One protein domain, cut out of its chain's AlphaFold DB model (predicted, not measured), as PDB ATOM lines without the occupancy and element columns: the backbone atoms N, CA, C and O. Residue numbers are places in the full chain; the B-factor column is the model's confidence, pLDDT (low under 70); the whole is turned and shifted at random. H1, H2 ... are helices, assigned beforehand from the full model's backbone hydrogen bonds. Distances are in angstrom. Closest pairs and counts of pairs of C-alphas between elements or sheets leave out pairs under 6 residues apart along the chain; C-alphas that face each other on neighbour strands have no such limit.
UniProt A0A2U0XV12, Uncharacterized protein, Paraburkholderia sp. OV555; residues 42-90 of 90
ATOM      1  N   PHE A  42     180.317 182.796 192.067       89.94
ATOM      2  CA  PHE A  42     180.877 183.551 193.182       89.94
ATOM      3  C   PHE A  42     179.930 184.687 193.551       89.94
ATOM      4  O   PHE A  42     179.510 185.464 192.696       89.94
ATOM      5  N   TYR A  43     179.617 184.795 194.839       91.81
ATOM      6  CA  TYR A  43     178.757 185.845 195.365       91.81
ATOM      7  C   TYR A  43     179.557 186.743 196.295       91.81
ATOM      8  O   TYR A  43     180.236 186.270 197.205       91.81
ATOM      9  N   LEU A  44     179.433 188.049 196.082       91.81
ATOM     10  CA  LEU A  44     179.877 189.055 197.031       91.81
ATOM     11  C   LEU A  44     178.657 189.499 197.841       91.81
ATOM     12  O   LEU A  44     177.598 189.752 197.268       91.81
ATOM     13  N   SER A  45     178.783 189.572 199.164       91.62
ATOM     14  CA  SER A  45     177.704 189.995 200.056       91.62
ATOM     15  C   SER A  45     178.219 190.998 201.082       91.62
ATOM     16  O   SER A  45     179.348 190.924 201.562       91.62
ATOM     17  N   CYS A  46     177.390 191.987 201.396       89.38
ATOM     18  CA  CYS A  46     177.637 192.952 202.457       89.38
ATOM     19  C   CYS A  46     176.301 193.293 203.113       89.38
ATOM     20  O   CYS A  46     175.255 193.230 202.464       89.38
ATOM     21  N   ARG A  47     176.326 193.673 204.392       88.81
ATOM     22  CA  ARG A  47     175.121 194.182 205.054       88.81
ATOM     23  C   ARG A  47     174.697 195.512 204.418       88.81
ATOM     24  O   ARG A  47     175.541 196.287 203.960       88.81
ATOM     25  N   GLU A  48     173.394 195.760 204.360       85.56
ATOM     26  CA  GLU A  48     172.823 196.920 203.663       85.56
ATOM     27  C   GLU A  48     173.237 198.259 204.297       85.56
ATOM     28  O   GLU A  48     173.566 199.212 203.590       85.56
ATOM     29  N   ASP A  49     173.311 198.298 205.627       86.62
ATOM     30  CA  ASP A  49     173.808 199.428 206.421       86.62
ATOM     31  C   ASP A  49     175.243 199.829 206.036       86.62
ATOM     32  O   ASP A  49     175.566 201.016 205.947       86.62
ATOM     33  N   LEU A  50     176.093 198.848 205.731       86.19
ATOM     34  CA  LEU A  50     177.485 199.057 205.337       86.19
ATOM     35  C   LEU A  50     177.648 199.455 203.865       86.19
ATOM     36  O   LEU A  50     178.638 200.098 203.520       86.19
ATOM     37  N   ARG A  51     176.686 199.125 202.993       80.50
ATOM     38  CA  ARG A  51     176.784 199.373 201.542       80.50
ATOM     39  C   ARG A  51     176.860 200.860 201.185       80.50
ATOM     40  O   ARG A  51     177.388 201.205 200.133       80.50
ATOM     41  N   LYS A  52     176.366 201.736 202.066       83.50
ATOM     42  CA  LYS A  52     176.401 203.200 201.897       83.50
ATOM     43  C   LYS A  52     177.771 203.816 202.204       83.50
ATOM     44  O   LYS A  52     178.006 204.978 201.882       83.50
ATOM     45  N   LEU A  53     178.675 203.073 202.845       91.56
ATOM     46  CA  LEU A  53     180.013 203.567 203.159       91.56
ATOM     47  C   LEU A  53     180.887 203.534 201.903       91.56
ATOM     48  O   LEU A  53     181.145 202.460 201.365       91.56
ATOM     49  N   LYS A  54     181.437 204.688 201.503       90.75
ATOM     50  CA  LYS A  54     182.296 204.818 200.308       90.75
ATOM     51  C   LYS A  54     183.409 203.766 200.230       90.75
ATOM     52  O   LYS A  54     183.645 203.210 199.167       90.75
ATOM     53  N   ARG A  55     184.049 203.444 201.362       90.69
ATOM     54  CA  ARG A  55     185.097 202.407 201.437       90.69
ATOM     55  C   ARG A  55     184.595 201.008 201.061       90.69
ATOM     56  O   ARG A  55     185.331 200.242 200.458       90.69
ATOM     57  N   ILE A  56     183.349 200.677 201.411       93.31
ATOM     58  CA  ILE A  56     182.743 199.380 201.095       93.31
ATOM     59  C   ILE A  56     182.410 199.325 199.609       93.31
ATOM     60  O   ILE A  56     182.742 198.339 198.960       93.31
ATOM     61  N   THR A  57     181.823 200.391 199.059       90.62
ATOM     62  CA  THR A  57     181.549 200.498 197.620       90.62
ATOM     63  C   THR A  57     182.837 200.403 196.800       90.62
ATOM     64  O   THR A  57     182.891 199.619 195.864       90.62
ATOM     65  N   ALA A  58     183.907 201.092 197.211       92.25
ATOM     66  CA  ALA A  58     185.199 201.040 196.525       92.25
ATOM     67  C   ALA A  58     185.786 199.618 196.469       92.25
ATOM     68  O   ALA A  58     186.180 199.153 195.402       92.25
ATOM     69  N   VAL A  59     185.798 198.894 197.597       93.12
ATOM     70  CA  VAL A  59     186.261 197.493 197.629       93.12
ATOM     71  C   VAL A  59     185.347 196.595 196.796       93.12
ATOM     72  O   VAL A  59     185.828 195.715 196.088       93.12
ATOM     73  N   TRP A  60     184.033 196.812 196.854       93.31
ATOM     74  CA  TRP A  60     183.064 196.046 196.077       93.31
ATOM     75  C   TRP A  60     183.283 196.193 194.571       93.31
ATOM     76  O   TRP A  60     183.311 195.193 193.850       93.31
ATOM     77  N   ASP A  61     183.455 197.427 194.103       92.00
ATOM     78  CA  ASP A  61     183.685 197.737 192.694       92.00
ATOM     79  C   ASP A  61     185.036 197.190 192.230       92.00
ATOM     80  O   ASP A  61     185.112 196.580 191.163       92.00
ATOM     81  N   TYR A  62     186.073 197.294 193.068       93.06
ATOM     82  CA  TYR A  62     187.375 196.685 192.799       93.06
ATOM     83  C   TYR A  62     187.282 195.159 192.664       93.06
ATOM     84  O   TYR A  62     187.748 194.601 191.673       93.06
ATOM     85  N   LEU A  63     186.647 194.470 193.620       93.31
ATOM     86  CA  LEU A  63     186.494 193.012 193.580       93.31
ATOM     87  C   LEU A  63     185.692 192.559 192.358       93.31
ATOM     88  O   LEU A  63     186.031 191.551 191.742       93.31
ATOM     89  N   ARG A  64     184.653 193.313 191.978       92.62
ATOM     90  CA  ARG A  64     183.884 193.056 190.756       92.62
ATOM     91  C   ARG A  64     184.751 193.214 189.511       92.62
ATOM     92  O   ARG A  64     184.750 192.322 188.672       92.62
ATOM     93  N   ALA A  65     185.492 194.313 189.401       93.56
ATOM     94  CA  ALA A  65     186.369 194.565 188.264       93.56
ATOM     95  C   ALA A  65     187.490 193.521 188.159       93.56
ATOM     96  O   ALA A  65     187.828 193.095 187.058       93.56
ATOM     97  N   ALA A  66     188.047 193.081 189.291       94.00
ATOM     98  CA  ALA A  66     189.060 192.031 189.339       94.00
ATOM     99  C   ALA A  66     188.491 190.664 188.934       94.00
ATOM    100  O   ALA A  66     189.134 189.928 188.190       94.00
ATOM    101  N   ALA A  67     187.282 190.320 189.389       93.19
ATOM    102  CA  ALA A  67     186.617 189.083 188.985       93.19
ATOM    103  C   ALA A  67     186.297 189.075 187.482       93.19
ATOM    104  O   ALA A  67     186.507 188.058 186.826       93.19
ATOM    105  N   GLU A  68     185.850 190.208 186.933       93.50
ATOM    106  CA  GLU A  68     185.551 190.339 185.505       93.50
ATOM    107  C   GLU A  68     186.821 190.233 184.649       93.50
ATOM    108  O   GLU A  68     186.862 189.454 183.698       93.50
ATOM    109  N   SER A  69     187.902 190.931 185.022       94.81
ATOM    110  CA  SER A  69     189.179 190.836 184.295       94.81
ATOM    111  C   SER A  69     189.810 189.444 184.377       94.81
ATOM    112  O   SER A  69     190.530 189.036 183.467       94.81
ATOM    113  N   ASN A  70     189.491 188.682 185.425       94.56
ATOM    114  CA  ASN A  70     189.942 187.307 185.615       94.56
ATOM    115  C   ASN A  70     188.892 186.259 185.215       94.56
ATOM    116  O   ASN A  70     189.066 185.087 185.550       94.56
ATOM    117  N   ARG A  71     187.828 186.616 184.476       93.69
ATOM    118  CA  ARG A  71     186.778 185.661 184.075       93.69
ATOM    119  C   ARG A  71     187.359 184.429 183.380       93.69
ATOM    120  O   ARG A  71     187.017 183.309 183.745       93.69
ATOM    121  N   ALA A  72     188.278 184.627 182.433       93.75
ATOM    122  CA  ALA A  72     188.932 183.531 181.717       93.75
ATOM    123  C   ALA A  72     189.715 182.603 182.663       93.75
ATOM    124  O   ALA A  72     189.629 181.385 182.540       93.75
ATOM    125  N   LEU A  73     190.422 183.158 183.655       93.06
ATOM    126  CA  LEU A  73     191.083 182.365 184.694       93.06
ATOM    127  C   LEU A  73     190.059 181.566 185.509       93.06
ATOM    128  O   LEU A  73     190.189 180.355 185.646       93.06
ATOM    129  N   LEU A  74     189.022 182.230 186.029       92.69
ATOM    130  CA  LEU A  74     188.011 181.618 186.898       92.69
ATOM    131  C   LEU A  74     187.196 180.521 186.199       92.69
ATOM    132  O   LEU A  74     186.751 179.588 186.866       92.69
ATOM    133  N   MET A  75     187.025 180.627 184.880       92.25
ATOM    134  CA  MET A  75     186.382 179.615 184.036       92.25
ATOM    135  C   MET A  75     187.357 178.527 183.558       92.25
ATOM    136  O   MET A  75     186.926 177.526 183.001       92.25
ATOM    137  N   GLY A  76     188.664 178.661 183.814       90.06
ATOM    138  CA  GLY A  76     189.682 177.692 183.383       90.06
ATOM    139  C   GLY A  76     190.058 177.797 181.903       90.06
ATOM    140  O   GLY A  76     190.695 176.896 181.371       90.06
ATOM    141  N   GLU A  77     189.678 178.896 181.250       91.25
ATOM    142  CA  GLU A  77     190.030 179.241 179.868       91.25
ATOM    143  C   GLU A  77     191.480 179.769 179.769       91.25
ATOM    144  O   GLU A  77     192.085 179.755 178.701       91.25
ATOM    145  N   ASN A  78     192.046 180.245 180.885       90.06
ATOM    146  CA  ASN A  78     193.421 180.731 181.012       90.06
ATOM    147  C   ASN A  78     194.001 180.327 182.383       90.06
ATOM    148  O   ASN A  78     193.252 180.080 183.322       90.06
ATOM    149  N   ASN A  79     195.330 180.289 182.517       87.00
ATOM    150  CA  ASN A  79     196.026 179.989 183.775       87.00
ATOM    151  C   ASN A  79     196.796 181.192 184.358       87.00
ATOM    152  O   ASN A  79     197.424 181.079 185.409       87.00
ATOM    153  N   ALA A  80     196.758 182.348 183.685       87.81
ATOM    154  CA  ALA A  80     197.379 183.584 184.150       87.81
ATOM    155  C   ALA A  80     196.362 184.508 184.837       87.81
ATOM    156  O   ALA A  80     195.274 184.750 184.313       87.81
ATOM    157  N   MET A  81     196.746 185.052 185.994       89.06
ATOM    158  CA  MET A  81     195.989 186.096 186.683       89.06
ATOM    159  C   MET A  81     196.305 187.467 186.087       89.06
ATOM    160  O   MET A  81     197.470 187.817 185.896       89.06
ATOM    161  N   VAL A  82     195.260 188.250 185.833       90.12
ATOM    162  CA  VAL A  82     195.357 189.650 185.418       90.12
ATOM    163  C   VAL A  82     195.288 190.524 186.664       90.12
ATOM    164  O   VAL A  82     194.292 190.517 187.391       90.12
ATOM    165  N   TRP A  83     196.350 191.283 186.912       84.62
ATOM    166  CA  TRP A  83     196.398 192.242 188.007       84.62
ATOM    167  C   TRP A  83     195.837 193.583 187.543       84.62
ATOM    168  O   TRP A  83     196.367 194.200 186.622       84.62
ATOM    169  N   ASN A  84     194.770 194.050 188.191       76.12
ATOM    170  CA  ASN A  84     194.260 195.395 187.959       76.12
ATOM    171  C   ASN A  84     195.076 196.370 188.824       76.12
ATOM    172  O   ASN A  84     194.897 196.408 190.039       76.12
ATOM    173  N   GLU A  85     195.937 197.191 188.219       64.75
ATOM    174  CA  GLU A  85     196.759 198.206 188.915       64.75
ATOM    175  C   GLU A  85     195.950 199.418 189.437       64.75
ATOM    176  O   GLU A  85     196.471 200.509 189.654       64.75
ATOM    177  N   SER A  86     194.650 199.258 189.673       56.59
ATOM    178  CA  SER A  86     193.742 200.327 190.100       56.59
ATOM    179  C   SER A  86     193.534 200.303 191.617       56.59
ATOM    180  O   SER A  86     192.414 200.176 192.103       56.59
ATOM    181  N   GLY A  87     194.630 200.371 192.371       50.94
ATOM    182  CA  GLY A  87     194.613 200.501 193.835       50.94
ATOM    183  C   GLY A  87     195.412 201.693 194.367       50.94
ATOM    184  O   GLY A  87     195.244 202.061 195.525       50.94
ATOM    185  N   ALA A  88     196.247 202.317 193.534       44.41
ATOM    186  CA  ALA A  88     197.004 203.505 193.899       44.41
ATOM    187  C   ALA A  88     196.475 204.713 193.117       44.41
ATOM    188  O   ALA A  88     196.957 205.048 192.038       44.41
ATOM    189  N   SER A  89     195.469 205.381 193.670       32.34
ATOM    190  CA  SER A  89     195.349 206.826 193.483       32.34
ATOM    191  C   SER A  89     195.318 207.475 194.871       32.34
ATOM    192  O   SER A  89     194.737 206.869 195.775       32.34
ATOM    193  N   PRO A  90     196.029 208.604 195.044       42.53
ATOM    194  CA  PRO A  90     196.453 209.153 196.334       42.53
ATOM    195  C   PRO A  90     195.315 209.685 197.211       42.53
ATOM    196  O   PRO A  90     194.225 209.996 196.676       42.53
TER     197      PRO A  90
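This is residues 42 to 90 of the 90 residues of an uncharacterized protein of Paraburkholderia sp. OV555 (UniProt A0A2U0XV12). One long helix, H2, forms the middle bar of a flat, loose, S-like shape, with a short helix near each end, H1 before it and H3 after it. From H1 the stretch of residues 42 to 47 lies back along one side of H2, and after H3 residues 76 to 90 fold back along the other side, the last of them running away from it. The printed part has 49 residues with three named helices, in the order H1, H2, H3, and no named strand; the class is all helix. It is loose, with a radius of gyration of the C-alphas of 12.9 A, and its C-alphas span 37 by 28 by 9 A.

H2, residues 54 to 69, is 22.3 A long from C-alpha 54 at (182.296, 204.818, 200.308) to C-alpha 69 at (189.179, 190.836, 184.295). H1, residues 48 to 51, is 5.1 A long and begins at C-alpha 48 at (172.823, 196.920, 203.663). H3, residues 71 to 75, is 6.1 A long and ends at C-alpha 75 at (186.382, 179.615, 184.036).

H2 and H1 are close but not clearly touching; their closest C-alphas, of Thr 57 and Arg 51, are 6.3 A apart. H2 and H3 are also close but not clearly touching; their closest C-alphas, of Ala 67 and Leu 74, are 7.9 A apart. H1 and H3 are apart. In H2 and H3 every O i to N i+4 pair is within hydrogen-bond range, while H1 is too short for such a pair and its one O i to N i+3 pair is within range.

The two C-alphas farthest apart, of Asp 49 and Asn 79, are 37.2 A apart. The printed part has no cut, and the links H1 to H2 and H2 to H3 are tight. Residues 76 to 90 hold no named element, and Pro 90 is the chain's last residue. The mean pLDDT of the printed part is 85.3, and residues 85 to 90 are under 70.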